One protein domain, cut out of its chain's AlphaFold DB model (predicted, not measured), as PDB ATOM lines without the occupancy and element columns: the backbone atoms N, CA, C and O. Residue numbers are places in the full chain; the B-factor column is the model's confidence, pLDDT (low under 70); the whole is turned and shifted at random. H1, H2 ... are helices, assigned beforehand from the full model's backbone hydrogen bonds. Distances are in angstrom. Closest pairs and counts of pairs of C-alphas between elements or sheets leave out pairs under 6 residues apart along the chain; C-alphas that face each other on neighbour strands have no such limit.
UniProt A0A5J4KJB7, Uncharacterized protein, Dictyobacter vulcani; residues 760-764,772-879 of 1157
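Overview. This is residues 760 to 764 and 772 to 879 of the 1157 residues of an uncharacterized protein of Dictyobacter vulcani (UniProt A0A5J4KJB7). Three helices, H1, H2 and H3, make a small up-and-down bundle, each running against the one before; H5 crosses H2 and H3 on the side away from H1, and short H4 packs on residues 787 to 791 of H2. Past H5 comes tiny H6, and residues 870 to 879 stick out as a tail. The printed part has 113 residues with six named helices, H1 to H6 in order, and no named strand: all helix. It is compact, with a radius of gyration of the C-alphas of 15.1 A, and spans 49 by 31 by 27 A.

Arrangement. H1, residues 772 to 784, and H2, residues 787 to 803, form a helical hairpin at a shallow tilt of 28 degrees; their closest C-alphas, of Val 777 and Leu 790, are 7.0 A apart. H2 and H3, residues 813 to 824, form another at 13 degrees, closest at the C-alphas of Leu 790 and Leu 824, 6.8 A. H5, residues 846 to 857, touches H3 about perpendicular at 77 degrees, closest at the C-alphas of Gln 822 and Val 857, 5.7 A. H4, residues 830 to 836, touches H2, closest at the C-alphas of Pro 787 and Ile 832, 5.1 A. H6, residues 865 to 868, touches no helix. O i to N i+4 pairs are within hydrogen-bond range throughout H4, and in 6 of 9 in H1, 12 of 13 in H2, 6 of 8 in H3 and 6 of 8 in H5; H6 is too short for one.

Along the chain. H1 begins at C-alpha 772, (14.219, 5.842, -0.137), and spans 20.4 A; H2 spans 24.6 A, H3 16.6 A and H5 15.5 A. H6 ends at C-alpha 868, (21.022, -6.049, 13.926).

Size, cuts and confidence. Residues 765 to 771 are not printed; C-alphas 764 and 772 are 12.7 A apart. No link is long. The mean pLDDT of the printed part is 74.5, with residues 804 to 813 and 858 to 879 among those under 70.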
ATOM      1  N   ILE A 760      15.702   3.992 -10.774       62.56
ATOM      2  CA  ILE A 760      14.617   3.031 -10.982       62.56
ATOM      3  C   ILE A 760      15.260   1.634 -10.842       62.56
ATOM      4  O   ILE A 760      15.768   1.056 -11.801       62.56
ATOM      5  N   LYS A 761      15.375   1.167  -9.594       59.97
ATOM      6  CA  LYS A 761      15.946  -0.117  -9.160       59.97
ATOM      7  C   LYS A 761      14.936  -1.225  -9.410       59.97
ATOM      8  O   LYS A 761      15.313  -2.389  -9.542       59.97
ATOM      9  N   THR A 762      13.660  -0.862  -9.423       64.62
ATOM     10  CA  THR A 762      12.536  -1.735  -9.708       64.62
ATOM     11  C   THR A 762      11.610  -1.058 -10.713       64.62
ATOM     12  O   THR A 762      11.579   0.162 -10.812       64.62
ATOM     13  N   ASN A 763      10.789  -1.823 -11.432       68.69
ATOM     14  CA  ASN A 763       9.810  -1.268 -12.378       68.69
ATOM     15  C   ASN A 763       8.690  -0.427 -11.714       68.69
ATOM     16  O   ASN A 763       7.710  -0.074 -12.366       68.69
ATOM     17  N   SER A 764       8.778  -0.128 -10.413       81.44
ATOM     18  CA  SER A 764       7.742   0.577  -9.670       81.44
ATOM     19  C   SER A 764       8.324   1.724  -8.850       81.44
ATOM     20  O   SER A 764       8.847   1.540  -7.752       81.44
ATOM     21  N   SER A 772      13.416   4.632  -0.341       89.56
ATOM     22  CA  SER A 772      14.219   5.842  -0.137       89.56
ATOM     23  C   SER A 772      13.772   6.661   1.083       89.56
ATOM     24  O   SER A 772      14.622   7.177   1.809       89.56
ATOM     25  N   ILE A 773      12.464   6.741   1.371       92.56
ATOM     26  CA  ILE A 773      11.952   7.430   2.570       92.56
ATOM     27  C   ILE A 773      12.069   6.571   3.845       92.56
ATOM     28  O   ILE A 773      12.211   7.119   4.938       92.56
ATOM     29  N   ALA A 774      12.066   5.235   3.739       90.81
ATOM     30  CA  ALA A 774      12.008   4.314   4.881       90.81
ATOM     31  C   ALA A 774      13.038   4.566   6.011       90.81
ATOM     32  O   ALA A 774      12.636   4.528   7.181       90.81
ATOM     33  N   PRO A 775      14.327   4.876   5.740       90.00
ATOM     34  CA  PRO A 775      15.294   5.220   6.786       90.00
ATOM     35  C   PRO A 775      14.910   6.476   7.587       90.00
ATOM     36  O   PRO A 775      15.210   6.569   8.779       90.00
ATOM     37  N   TYR A 776      14.226   7.433   6.953       91.62
ATOM     38  CA  TYR A 776      13.774   8.676   7.577       91.62
ATOM     39  C   TYR A 776      12.541   8.456   8.452       91.62
ATOM     40  O   TYR A 776      12.528   8.946   9.582       91.62
ATOM     41  N   VAL A 777      11.574   7.646   7.997       89.75
ATOM     42  CA  VAL A 777      10.414   7.204   8.802       89.75
ATOM     43  C   VAL A 777      10.885   6.518  10.082       89.75
ATOM     44  O   VAL A 777      10.604   6.976  11.188       89.75
ATOM     45  N   SER A 778      11.731   5.497   9.917       86.44
ATOM     46  CA  SER A 778      12.380   4.742  10.993       86.44
ATOM     47  C   SER A 778      13.054   5.659  12.025       86.44
ATOM     48  O   SER A 778      12.895   5.489  13.236       86.44
ATOM     49  N   LYS A 779      13.782   6.683  11.562       85.94
ATOM     50  CA  LYS A 779      14.475   7.647  12.429       85.94
ATOM     51  C   LYS A 779      13.524   8.631  13.125       85.94
ATOM     52  O   LYS A 779      13.778   8.972  14.279       85.94
ATOM     53  N   SER A 780      12.465   9.088  12.452       82.00
ATOM     54  CA  SER A 780      11.476  10.024  13.009       82.00
ATOM     55  C   SER A 780      10.670   9.378  14.138       82.00
ATOM     56  O   SER A 780      10.563   9.946  15.226       82.00
ATOM     57  N   ASP A 781      10.196   8.146  13.946       74.31
ATOM     58  CA  ASP A 781       9.331   7.490  14.931       74.31
ATOM     59  C   ASP A 781      10.071   7.024  16.195       74.31
ATOM     60  O   ASP A 781       9.454   6.918  17.254       74.31
ATOM     61  N   LYS A 782      11.404   6.882  16.153       72.75
ATOM     62  CA  LYS A 782      12.232   6.715  17.364       72.75
ATOM     63  C   LYS A 782      12.153   7.919  18.317       72.75
ATOM     64  O   LYS A 782      12.367   7.756  19.517       72.75
ATOM     65  N   VAL A 783      11.876   9.118  17.801       60.75
ATOM     66  CA  VAL A 783      11.701  10.332  18.618       60.75
ATOM     67  C   VAL A 783      10.295  10.381  19.224       60.75
ATOM     68  O   VAL A 783      10.140  10.765  20.380       60.75
ATOM     69  N   ASN A 784       9.286   9.934  18.468       68.00
ATOM     70  CA  ASN A 784       7.872  10.128  18.801       68.00
ATOM     71  C   ASN A 784       7.165   8.894  19.400       68.00
ATOM     72  O   ASN A 784       6.041   9.022  19.881       68.00
ATOM     73  N   ASN A 785       7.791   7.708  19.392       76.06
ATOM     74  CA  ASN A 785       7.246   6.444  19.917       76.06
ATOM     75  C   ASN A 785       5.836   6.078  19.396       76.06
ATOM     76  O   ASN A 785       5.063   5.430  20.105       76.06
ATOM     77  N   ASN A 786       5.486   6.468  18.164       82.81
ATOM     78  CA  ASN A 786       4.168   6.200  17.586       82.81
ATOM     79  C   ASN A 786       4.215   5.050  16.554       82.81
ATOM     80  O   ASN A 786       4.519   5.292  15.385       82.81
ATOM     81  N   PRO A 787       3.866   3.803  16.927       85.00
ATOM     82  CA  PRO A 787       3.929   2.667  16.011       85.00
ATOM     83  C   PRO A 787       2.854   2.691  14.911       85.00
ATOM     84  O   PRO A 787       2.963   1.930  13.952       85.00
ATOM     85  N   GLN A 788       1.828   3.550  15.013       85.94
ATOM     86  CA  GLN A 788       0.809   3.698  13.965       85.94
ATOM     87  C   GLN A 788       1.384   4.322  12.691       85.94
ATOM     88  O   GLN A 788       0.957   3.959  11.600       85.94
ATOM     89  N   ARG A 789       2.389   5.200  12.810       85.62
ATOM     90  CA  ARG A 789       3.033   5.832  11.650       85.62
ATOM     91  C   ARG A 789       3.760   4.808  10.790       85.62
ATOM     92  O   ARG A 789       3.421   4.662   9.622       85.62
ATOM     93  N   LEU A 790       4.656   4.016  11.382       87.94
ATOM     94  CA  LEU A 790       5.300   2.880  10.706       87.94
ATOM     95  C   LEU A 790       4.293   1.900  10.092       87.94
ATOM     96  O   LEU A 790       4.529   1.394   8.994       87.94
ATOM     97  N   LEU A 791       3.177   1.636  10.783       89.31
ATOM     98  CA  LEU A 791       2.148   0.721  10.300       89.31
ATOM     99  C   LEU A 791       1.543   1.180   8.962       89.31
ATOM    100  O   LEU A 791       1.390   0.332   8.091       89.31
ATOM    101  N   ILE A 792       1.304   2.482   8.755       91.88
ATOM    102  CA  ILE A 792       0.771   3.029   7.490       91.88
ATOM    103  C   ILE A 792       1.684   2.680   6.305       91.88
ATOM    104  O   ILE A 792       1.223   2.141   5.300       91.88
ATOM    105  N   TYR A 793       2.998   2.908   6.425       91.62
ATOM    106  CA  TYR A 793       3.948   2.567   5.356       91.62
ATOM    107  C   TYR A 793       3.988   1.058   5.094       91.62
ATOM    108  O   TYR A 793       4.039   0.634   3.941       91.62
ATOM    109  N   LEU A 794       3.947   0.233   6.147       89.69
ATOM    110  CA  LEU A 794       3.941  -1.224   6.003       89.69
ATOM    111  C   LEU A 794       2.643  -1.734   5.353       89.69
ATOM    112  O   LEU A 794       2.708  -2.582   4.463       89.69
ATOM    113  N   GLN A 795       1.484  -1.214   5.768       90.06
ATOM    114  CA  GLN A 795       0.175  -1.522   5.191       90.06
ATOM    115  C   GLN A 795       0.138  -1.138   3.714       90.06
ATOM    116  O   GLN A 795      -0.115  -2.008   2.885       90.06
ATOM    117  N   TYR A 796       0.514   0.094   3.364       88.44
ATOM    118  CA  TYR A 796       0.524   0.571   1.981       88.44
ATOM    119  C   TYR A 796       1.425  -0.282   1.067       88.44
ATOM    120  O   TYR A 796       1.020  -0.714  -0.017       88.44
ATOM    121  N   VAL A 797       2.646  -0.589   1.526       85.38
ATOM    122  CA  VAL A 797       3.612  -1.459   0.824       85.38
ATOM    123  C   VAL A 797       3.045  -2.861   0.579       85.38
ATOM    124  O   VAL A 797       3.314  -3.469  -0.460       85.38
ATOM    125  N   ILE A 798       2.251  -3.383   1.514       86.00
ATOM    126  CA  ILE A 798       1.616  -4.698   1.411       86.00
ATOM    127  C   ILE A 798       0.347  -4.653   0.542       86.00
ATOM    128  O   ILE A 798       0.151  -5.559  -0.271       86.00
ATOM    129  N   ALA A 799      -0.473  -3.608   0.655       84.00
ATOM    130  CA  ALA A 799      -1.688  -3.398  -0.130       84.00
ATOM    131  C   ALA A 799      -1.365  -3.264  -1.626       84.00
ATOM    132  O   ALA A 799      -1.815  -4.082  -2.430       84.00
ATOM    133  N   ARG A 800      -0.444  -2.364  -2.007       81.75
ATOM    134  CA  ARG A 800       0.009  -2.256  -3.407       81.75
ATOM    135  C   ARG A 800       0.657  -3.553  -3.924       81.75
ATOM    136  O   ARG A 800       0.552  -3.853  -5.113       81.75
ATOM    137  N   ASN A 801       1.276  -4.369  -3.060       76.81
ATOM    138  CA  ASN A 801       1.794  -5.688  -3.454       76.81
ATOM    139  C   ASN A 801       0.688  -6.731  -3.718       76.81
ATOM    140  O   ASN A 801       0.881  -7.628  -4.546       76.81
ATOM    141  N   LEU A 802      -0.448  -6.626  -3.017       75.31
ATOM    142  CA  LEU A 802      -1.635  -7.461  -3.227       75.31
ATOM    143  C   LEU A 802      -2.342  -7.127  -4.543       75.31
ATOM    144  O   LEU A 802      -2.767  -8.063  -5.225       75.31
ATOM    145  N   ASP A 803      -2.417  -5.844  -4.896       71.75
ATOM    146  CA  ASP A 803      -3.104  -5.360  -6.099       71.75
ATOM    147  C   ASP A 803      -2.306  -5.624  -7.384       71.75
ATOM    148  O   ASP A 803      -2.870  -6.021  -8.400       71.75
ATOM    149  N   GLN A 804      -0.972  -5.513  -7.347       67.56
ATOM    150  CA  GLN A 804      -0.097  -5.772  -8.505       67.56
ATOM    151  C   GLN A 804       0.004  -7.261  -8.914       67.56
ATOM    152  O   GLN A 804       1.021  -7.692  -9.459       67.56
ATOM    153  N   LYS A 805      -0.984  -8.116  -8.635       56.75
ATOM    154  CA  LYS A 805      -0.894  -9.569  -8.888       56.75
ATOM    155  C   LYS A 805      -0.706  -9.978 -10.352       56.75
ATOM    156  O   LYS A 805      -0.220 -11.084 -10.565       56.75
ATOM    157  N   GLU A 806      -1.015  -9.114 -11.318       51.44
ATOM    158  CA  GLU A 806      -1.054  -9.495 -12.743       51.44
ATOM    159  C   GLU A 806      -0.085  -8.734 -13.668       51.44
ATOM    160  O   GLU A 806       0.123  -9.176 -14.791       51.44
ATOM    161  N   ILE A 807       0.528  -7.620 -13.239       53.94
ATOM    162  CA  ILE A 807       1.093  -6.640 -14.198       53.94
ATOM    163  C   ILE A 807       2.623  -6.697 -14.374       53.94
ATOM    164  O   ILE A 807       3.115  -6.271 -15.415       53.94
ATOM    165  N   ASP A 808       3.397  -7.247 -13.428       56.00
ATOM    166  CA  ASP A 808       4.864  -7.276 -13.579       56.00
ATOM    167  C   ASP A 808       5.531  -8.549 -13.028       56.00
ATOM    168  O   ASP A 808       5.561  -8.804 -11.816       56.00
ATOM    169  N   HIS A 809       6.078  -9.354 -13.947       55.91
ATOM    170  CA  HIS A 809       6.822 -10.584 -13.655       55.91
ATOM    171  C   HIS A 809       8.301 -10.344 -13.304       55.91
ATOM    172  O   HIS A 809       8.928 -11.248 -12.751       55.91
ATOM    173  N   ASN A 810       8.857  -9.153 -13.564       58.59
ATOM    174  CA  ASN A 810      10.266  -8.850 -13.284       58.59
ATOM    175  C   ASN A 810      10.495  -8.212 -11.905       58.59
ATOM    176  O   ASN A 810      11.628  -8.185 -11.418       58.59
ATOM    177  N   PHE A 811       9.445  -7.742 -11.223       64.81
ATOM    178  CA  PHE A 811       9.578  -7.239  -9.857       64.81
ATOM    179  C   PHE A 811       9.875  -8.391  -8.881       64.81
ATOM    180  O   PHE A 811       8.997  -9.185  -8.525       64.81
ATOM    181  N   LYS A 812      11.120  -8.467  -8.394       69.31
ATOM    182  CA  LYS A 812      11.565  -9.454  -7.399       69.31
ATOM    183  C   LYS A 812      10.956  -9.198  -6.008       69.31
ATOM    184  O   LYS A 812      11.635  -8.768  -5.074       69.31
ATOM    185  N   ARG A 813       9.669  -9.532  -5.838       68.75
ATOM    186  CA  ARG A 813       8.881  -9.345  -4.593       68.75
ATOM    187  C   ARG A 813       9.579  -9.876  -3.339       68.75
ATOM    188  O   ARG A 813       9.469  -9.266  -2.281       68.75
ATOM    189  N   ASN A 814      10.292 -10.994  -3.472       76.50
ATOM    190  CA  ASN A 814      10.986 -11.656  -2.368       76.50
ATOM    191  C   ASN A 814      12.307 -10.961  -1.958       76.50
ATOM    192  O   ASN A 814      12.825 -11.283  -0.898       76.50
ATOM    193  N   GLU A 815      12.853 -10.033  -2.756       78.19
ATOM    194  CA  GLU A 815      14.065  -9.259  -2.413       78.19
ATOM    195  C   GLU A 815      13.721  -7.835  -1.933       78.19
ATOM    196  O   GLU A 815      14.320  -7.345  -0.978       78.19
ATOM    197  N   ALA A 816      12.728  -7.178  -2.548       79.44
ATOM    198  CA  ALA A 816      12.380  -5.787  -2.234       79.44
ATOM    199  C   ALA A 816      11.627  -5.616  -0.898       79.44
ATOM    200  O   ALA A 816      11.984  -4.747  -0.102       79.44
ATOM    201  N   LEU A 817      10.611  -6.450  -0.623       85.38
ATOM    202  CA  LEU A 817       9.785  -6.313   0.588       85.38
ATOM    203  C   LEU A 817      10.584  -6.487   1.894       85.38
ATOM    204  O   LEU A 817      10.467  -5.612   2.754       85.38
ATOM    205  N   PRO A 818      11.438  -7.524   2.064       86.38
ATOM    206  CA  PRO A 818      12.233  -7.665   3.283       86.38
ATOM    207  C   PRO A 818      13.169  -6.478   3.524       86.38
ATOM    208  O   PRO A 818      13.311  -6.043   4.662       86.38
ATOM    209  N   ARG A 819      13.761  -5.911   2.459       84.00
ATOM    210  CA  ARG A 819      14.646  -4.739   2.533       84.00
ATOM    211  C   ARG A 819      13.909  -3.490   3.024       84.00
ATOM    212  O   ARG A 819      14.403  -2.816   3.923       84.00
ATOM    213  N   ILE A 820      12.725  -3.210   2.475       87.88
ATOM    214  CA  ILE A 820      11.896  -2.065   2.887       87.88
ATOM    215  C   ILE A 820      11.439  -2.232   4.342       87.88
ATOM    216  O   ILE A 820      11.588  -1.311   5.145       87.88
ATOM    217  N   PHE A 821      10.952  -3.420   4.720       91.69
ATOM    218  CA  PHE A 821      10.564  -3.703   6.105       91.69
ATOM    219  C   PHE A 821      11.754  -3.578   7.067       91.69
ATOM    220  O   PHE A 821      11.615  -2.982   8.132       91.69
ATOM    221  N   GLN A 822      12.932  -4.074   6.678       87.81
ATOM    222  CA  GLN A 822      14.168  -3.945   7.448       87.81
ATOM    223  C   GLN A 822      14.562  -2.478   7.678       87.81
ATOM    224  O   GLN A 822      14.985  -2.147   8.782       87.81
ATOM    225  N   GLN A 823      14.426  -1.604   6.675       88.69
ATOM    226  CA  GLN A 823      14.726  -0.171   6.804       88.69
ATOM    227  C   GLN A 823      13.700   0.547   7.691       88.69
ATOM    228  O   GLN A 823      14.088   1.204   8.663       88.69
ATOM    229  N   LEU A 824      12.399   0.362   7.425       89.56
ATOM    230  CA  LEU A 824      11.309   0.936   8.228       89.56
ATOM    231  C   LEU A 824      11.443   0.553   9.710       89.56
ATOM    232  O   LEU A 824      11.281   1.395  10.587       89.56
ATOM    233  N   LEU A 825      11.812  -0.695   9.999       89.56
ATOM    234  CA  LEU A 825      11.902  -1.220  11.365       89.56
ATOM    235  C   LEU A 825      13.314  -1.152  11.969       89.56
ATOM    236  O   LEU A 825      13.500  -1.566  13.110       89.56
ATOM    237  N   GLN A 826      14.301  -0.584  11.263       86.62
ATOM    238  CA  GLN A 826      15.704  -0.520  11.706       86.62
ATOM    239  C   GLN A 826      15.893   0.142  13.086       86.62
ATOM    240  O   GLN A 826      16.827  -0.198  13.811       86.62
ATOM    241  N   ASN A 827      15.021   1.087  13.446       83.31
ATOM    242  CA  ASN A 827      15.042   1.801  14.724       83.31
ATOM    243  C   ASN A 827      13.859   1.452  15.645       83.31
ATOM    244  O   ASN A 827      13.735   2.062  16.711       83.31
ATOM    245  N   ALA A 828      12.996   0.507  15.257       84.62
ATOM    246  CA  ALA A 828      11.841   0.113  16.055       84.62
ATOM    247  C   ALA A 828      12.289  -0.555  17.364       84.62
ATOM    248  O   ALA A 828      13.092  -1.491  17.361       84.62
ATOM    249  N   ASP A 829      11.760  -0.080  18.492       85.31
ATOM    250  CA  ASP A 829      11.960  -0.746  19.775       85.31
ATOM    251  C   ASP A 829      11.066  -1.996  19.890       85.31
ATOM    252  O   ASP A 829      10.214  -2.281  19.039       85.31
ATOM    253  N   LYS A 830      11.242  -2.759  20.974       84.94
ATOM    254  CA  LYS A 830      10.434  -3.959  21.202       84.94
ATOM    255  C   LYS A 830       8.930  -3.650  21.285       84.94
ATOM    256  O   LYS A 830       8.144  -4.454  20.802       84.94
ATOM    257  N   LYS A 831       8.514  -2.514  21.861       87.25
ATOM    258  CA  LYS A 831       7.089  -2.164  21.997       87.25
ATOM    259  C   LYS A 831       6.458  -1.854  20.643       87.25
ATOM    260  O   LYS A 831       5.351  -2.309  20.374       87.25
ATOM    261  N   ILE A 832       7.172  -1.114  19.795       87.31
ATOM    262  CA  ILE A 832       6.775  -0.813  18.419       87.31
ATOM    263  C   ILE A 832       6.650  -2.114  17.620       87.31
ATOM    264  O   ILE A 832       5.630  -2.338  16.970       87.31
ATOM    265  N   PHE A 833       7.639  -3.010  17.715       88.44
ATOM    266  CA  PHE A 833       7.592  -4.299  17.024       88.44
ATOM    267  C   PHE A 833       6.463  -5.205  17.544       88.44
ATOM    268  O   PHE A 833       5.755  -5.812  16.744       88.44
ATOM    269  N   ASP A 834       6.253  -5.276  18.863       88.06
ATOM    270  CA  ASP A 834       5.171  -6.060  19.472       88.06
ATOM    271  C   ASP A 834       3.781  -5.520  19.065       88.06
ATOM    272  O   ASP A 834       2.885  -6.321  18.799       88.06
ATOM    273  N   TYR A 835       3.610  -4.195  18.928       92.00
ATOM    274  CA  TYR A 835       2.390  -3.573  18.384       92.00
ATOM    275  C   TYR A 835       2.170  -3.936  16.909       92.00
ATOM    276  O   TYR A 835       1.096  -4.405  16.537       92.00
ATOM    277  N   ILE A 836       3.194  -3.766  16.065       90.81
ATOM    278  CA  ILE A 836       3.128  -4.084  14.628       90.81
ATOM    279  C   ILE A 836       2.926  -5.595  14.410       90.81
ATOM    280  O   ILE A 836       2.334  -6.015  13.421       90.81
ATOM    281  N   ASN A 837       3.346  -6.446  15.345       89.81
ATOM    282  CA  ASN A 837       3.119  -7.888  15.300       89.81
ATOM    283  C   ASN A 837       1.779  -8.338  15.935       89.81
ATOM    284  O   ASN A 837       1.522  -9.542  16.028       89.81
ATOM    285  N   ASP A 838       0.895  -7.420  16.340       91.69
ATOM    286  CA  ASP A 838      -0.468  -7.757  16.756       91.69
ATOM    287  C   ASP A 838      -1.364  -7.989  15.531       91.69
ATOM    288  O   ASP A 838      -1.586  -7.096  14.720       91.69
ATOM    289  N   LYS A 839      -1.961  -9.182  15.412       89.88
ATOM    290  CA  LYS A 839      -2.897  -9.510  14.322       89.88
ATOM    291  C   LYS A 839      -4.052  -8.503  14.196       89.88
ATOM    292  O   LYS A 839      -4.603  -8.357  13.110       89.88
ATOM    293  N   ARG A 840      -4.445  -7.843  15.291       91.50
ATOM    294  CA  ARG A 840      -5.583  -6.912  15.338       91.50
ATOM    295  C   ARG A 840      -5.371  -5.624  14.541       91.50
ATOM    296  O   ARG A 840      -6.367  -4.989  14.219       91.50
ATOM    297  N   VAL A 841      -4.129  -5.250  14.218       89.81
ATOM    298  CA  VAL A 841      -3.833  -4.007  13.477       89.81
ATOM    299  C   VAL A 841      -3.725  -4.201  11.956       89.81
ATOM    300  O   VAL A 841      -3.347  -3.273  11.253       89.81
ATOM    301  N   TRP A 842      -4.072  -5.384  11.431       90.38
ATOM    302  CA  TRP A 842      -3.919  -5.731  10.012       90.38
ATOM    303  C   TRP A 842      -5.204  -6.246   9.368       90.38
ATOM    304  O   TRP A 842      -5.953  -7.027   9.965       90.38
ATOM    305  N   GLY A 843      -5.379  -5.948   8.081       89.31
ATOM    306  CA  GLY A 843      -6.315  -6.656   7.220       89.31
ATOM    307  C   GLY A 843      -5.957  -8.143   7.079       89.31
ATOM    308  O   GLY A 843      -4.794  -8.551   7.113       89.31
ATOM    309  N   THR A 844      -6.964  -8.998   6.864       88.00
ATOM    310  CA  THR A 844      -6.785 -10.470   6.808       88.00
ATOM    311  C   THR A 844      -5.785 -10.930   5.735       88.00
ATOM    312  O   THR A 844      -5.141 -11.971   5.894       88.00
ATOM    313  N   ASN A 845      -5.650 -10.178   4.638       87.88
ATOM    314  CA  ASN A 845      -4.689 -10.468   3.572       87.88
ATOM    315  C   ASN A 845      -3.305  -9.874   3.855       87.88
ATOM    316  O   ASN A 845      -2.306 -10.557   3.629       87.88
ATOM    317  N   GLU A 846      -3.241  -8.666   4.416       89.88
ATOM    318  CA  GLU A 846      -1.982  -8.031   4.807       89.88
ATOM    319  C   GLU A 846      -1.254  -8.858   5.861       89.88
ATOM    320  O   GLU A 846      -0.080  -9.181   5.697       89.88
ATOM    321  N   TRP A 847      -1.985  -9.320   6.883       91.69
ATOM    322  CA  TRP A 847      -1.457 -10.180   7.939       91.69
ATOM    323  C   TRP A 847      -0.778 -11.441   7.399       91.69
ATOM    324  O   TRP A 847       0.215 -11.889   7.966       91.69
ATOM    325  N   LYS A 848      -1.280 -12.024   6.297       88.81
ATOM    326  CA  LYS A 848      -0.652 -13.195   5.657       88.81
ATOM    327  C   LYS A 848       0.698 -12.839   5.033       88.81
ATOM    328  O   LYS A 848       1.626 -13.639   5.125       88.81
ATOM    329  N   ILE A 849       0.816 -11.663   4.419       87.19
ATOM    330  CA  ILE A 849       2.064 -11.179   3.814       87.19
ATOM    331  C   ILE A 849       3.053 -10.745   4.896       87.19
ATOM    332  O   ILE A 849       4.202 -11.181   4.862       87.19
ATOM    333  N   TRP A 850       2.602  -9.985   5.896       90.31
ATOM    334  CA  TRP A 850       3.401  -9.658   7.073       90.31
ATOM    335  C   TRP A 850       3.937 -10.934   7.735       90.31
ATOM    336  O   TRP A 850       5.145 -11.089   7.874       90.31
ATOM    337  N   LYS A 851       3.079 -11.928   8.019       90.00
ATOM    338  CA  LYS A 851       3.495 -13.241   8.547       90.00
ATOM    339  C   LYS A 851       4.503 -13.981   7.670       90.00
ATOM    340  O   LYS A 851       5.359 -14.661   8.233       90.00
ATOM    341  N   LYS A 852       4.397 -13.880   6.339       88.38
ATOM    342  CA  LYS A 852       5.326 -14.522   5.395       88.38
ATOM    343  C   LYS A 852       6.744 -13.968   5.559       88.38
ATOM    344  O   LYS A 852       7.676 -14.757   5.636       88.38
ATOM    345  N   TYR A 853       6.887 -12.644   5.642       86.94
ATOM    346  CA  TYR A 853       8.190 -11.967   5.720       86.94
ATOM    347  C   TYR A 853       8.645 -11.646   7.153       86.94
ATOM    348  O   TYR A 853       9.786 -11.251   7.363       86.94
ATOM    349  N   LEU A 854       7.799 -11.872   8.166       83.50
ATOM    350  CA  LEU A 854       8.128 -11.684   9.584       83.50
ATOM    351  C   LEU A 854       9.423 -12.412   9.977       83.50
ATOM    352  O   LEU A 854      10.186 -11.898  10.787       83.50
ATOM    353  N   GLY A 855       9.685 -13.591   9.401       77.25
ATOM    354  CA  GLY A 855      10.915 -14.354   9.641       77.25
ATOM    355  C   GLY A 855      12.192 -13.671   9.137       77.25
ATOM    356  O   GLY A 855      13.239 -13.837   9.758       77.25
ATOM    357  N   ASP A 856      12.098 -12.870   8.073       77.31
ATOM    358  CA  ASP A 856      13.234 -12.162   7.465       77.31
ATOM    359  C   ASP A 856      13.573 -10.860   8.212       77.31
ATOM    360  O   ASP A 856      14.706 -10.383   8.169       77.31
ATOM    361  N   VAL A 857      12.587 -10.297   8.920       75.69
ATOM    362  CA  VAL A 857      12.675  -9.007   9.628       75.69
ATOM    363  C   VAL A 857      12.940  -9.183  11.133       75.69
ATOM    364  O   VAL A 857      13.434  -8.272  11.796       75.69
ATOM    365  N   ARG A 858      12.619 -10.350  11.708       69.75
ATOM    366  CA  ARG A 858      12.719 -10.587  13.155       69.75
ATOM    367  C   ARG A 858      14.184 -10.676  13.626       69.75
ATOM    368  O   ARG A 858      14.933 -11.499  13.096       69.75
ATOM    369  N   PRO A 859      14.585  -9.949  14.690       57.53
ATOM    370  CA  PRO A 859      15.949 -10.018  15.223       57.53
ATOM    371  C   PRO A 859      16.382 -11.419  15.689       57.53
ATOM    372  O   PRO A 859      17.557 -11.754  15.585       57.53
ATOM    373  N   ASP A 860      15.441 -12.236  16.175       49.50
ATOM    374  CA  ASP A 860      15.684 -13.455  16.970       49.50
ATOM    375  C   ASP A 860      16.214 -14.684  16.194       49.50
ATOM    376  O   ASP A 860      16.347 -15.769  16.762       49.50
ATOM    377  N   GLY A 861      16.508 -14.566  14.894       52.66
ATOM    378  CA  GLY A 861      17.103 -15.667  14.132       52.66
ATOM    379  C   GLY A 861      18.529 -15.974  14.625       52.66
ATOM    380  O   GLY A 861      19.353 -15.057  14.642       52.66
ATOM    381  N   PRO A 862      18.894 -17.233  14.958       49.97
ATOM    382  CA  PRO A 862      20.191 -17.550  15.577       49.97
ATOM    383  C   PRO A 862      21.421 -17.182  14.723       49.97
ATOM    384  O   PRO A 862      22.507 -17.008  15.270       49.97
ATOM    385  N   ASN A 863      21.249 -16.985  13.410       50.59
ATOM    386  CA  ASN A 863      22.292 -16.487  12.504       50.59
ATOM    387  C   ASN A 863      22.224 -14.966  12.220       50.59
ATOM    388  O   ASN A 863      23.177 -14.421  11.670       50.59
ATOM    389  N   ASN A 864      21.146 -14.265  12.605       49.81
ATOM    390  CA  ASN A 864      20.896 -12.859  12.244       49.81
ATOM    391  C   ASN A 864      21.052 -11.851  13.400       49.81
ATOM    392  O   ASN A 864      21.286 -10.674  13.123       49.81
ATOM    393  N   ILE A 865      21.038 -12.278  14.672       46.00
ATOM    394  CA  ILE A 865      21.233 -11.381  15.837       46.00
ATOM    395  C   ILE A 865      22.519 -10.532  15.704       46.00
ATOM    396  O   ILE A 865      22.513  -9.338  16.005       46.00
ATOM    397  N   LYS A 866      23.606 -11.106  15.160       46.38
ATOM    398  CA  LYS A 866      24.884 -10.399  14.930       46.38
ATOM    399  C   LYS A 866      24.832  -9.288  13.866       46.38
ATOM    400  O   LYS A 866      25.774  -8.504  13.803       46.38
ATOM    401  N   ARG A 867      23.785  -9.210  13.032       47.81
ATOM    402  CA  ARG A 867      23.618  -8.158  12.007       47.81
ATOM    403  C   ARG A 867      22.794  -6.957  12.471       47.81
ATOM    404  O   ARG A 867      22.980  -5.883  11.914       47.81
ATOM    405  N   PHE A 868      21.918  -7.121  13.465       42.28
ATOM    406  CA  PHE A 868      21.022  -6.049  13.926       42.28
ATOM    407  C   PHE A 868      21.471  -5.375  15.229       42.28
ATOM    408  O   PHE A 868      21.240  -4.182  15.396       42.28
ATOM    409  N   PHE A 869      22.157  -6.092  16.127       45.69
ATOM    410  CA  PHE A 869      22.660  -5.525  17.385       45.69
ATOM    411  C   PHE A 869      24.117  -5.963  17.637       45.69
ATOM    412  O   PHE A 869      24.344  -7.074  18.128       45.69
ATOM    413  N   PRO A 870      25.132  -5.128  17.323       41.66
ATOM    414  CA  PRO A 870      26.542  -5.456  17.554       41.66
ATOM    415  C   PRO A 870      26.898  -5.406  19.052       41.66
ATOM    416  O   PRO A 870      27.433  -4.431  19.578       41.66
ATOM    417  N   GLY A 871      26.588  -6.489  19.762       45.56
ATOM    418  CA  GLY A 871      26.828  -6.648  21.194       45.56
ATOM    419  C   GLY A 871      28.257  -7.058  21.564       45.56
ATOM    420  O   GLY A 871      28.444  -8.171  22.053       45.56
ATOM    421  N   LYS A 872      29.249  -6.175  21.361       41.19
ATOM    422  CA  LYS A 872      30.505  -6.044  22.148       41.19
ATOM    423  C   LYS A 872      31.376  -4.907  21.592       41.19
ATOM    424  O   LYS A 872      31.231  -4.530  20.437       41.19
ATOM    425  N   LYS A 873      32.273  -4.359  22.427       44.25
ATOM    426  CA  LYS A 873      33.133  -3.189  22.140       44.25
ATOM    427  C   LYS A 873      34.278  -3.471  21.146       44.25
ATOM    428  O   LYS A 873      35.434  -3.184  21.440       44.25
ATOM    429  N   GLU A 874      33.960  -3.970  19.963       33.84
ATOM    430  CA  GLU A 874      34.781  -3.709  18.784       33.84
ATOM    431  C   GLU A 874      34.006  -2.726  17.922       33.84
ATOM    432  O   GLU A 874      32.881  -2.999  17.500       33.84
ATOM    433  N   THR A 875      34.596  -1.557  17.676       36.72
ATOM    434  CA  THR A 875      34.091  -0.630  16.670       36.72
ATOM    435  C   THR A 875      34.320  -1.248  15.300       36.72
ATOM    436  O   THR A 875      35.255  -0.883  14.584       36.72
ATOM    437  N   VAL A 876      33.421  -2.155  14.907       30.98
ATOM    438  CA  VAL A 876      33.047  -2.265  13.504       30.98
ATOM    439  C   VAL A 876      32.730  -0.838  13.095       30.98
ATOM    440  O   VAL A 876      31.749  -0.255  13.563       30.98
ATOM    441  N   LYS A 877      33.594  -0.259  12.258       31.55
ATOM    442  CA  LYS A 877      33.208   0.882  11.450       31.55
ATOM    443  C   LYS A 877      32.060   0.377  10.579       31.55
ATOM    444  O   LYS A 877      32.263  -0.061   9.453       31.55
ATOM    445  N   ILE A 878      30.840   0.513  11.106       31.25
ATOM    446  CA  ILE A 878      29.816   1.230  10.366       31.25
ATOM    447  C   ILE A 878      30.594   2.418   9.812       31.25
ATOM    448  O   ILE A 878      31.001   3.297  10.578       31.25
ATOM    449  N   VAL A 879      30.945   2.355   8.521       29.61
ATOM    450  CA  VAL A 879      31.239   3.575   7.779       29.61
ATOM    451  C   VAL A 879      30.033   4.409   8.115       29.61
ATOM    452  O   VAL A 879      28.905   3.992   7.835       29.61
TER     453      VAL A 879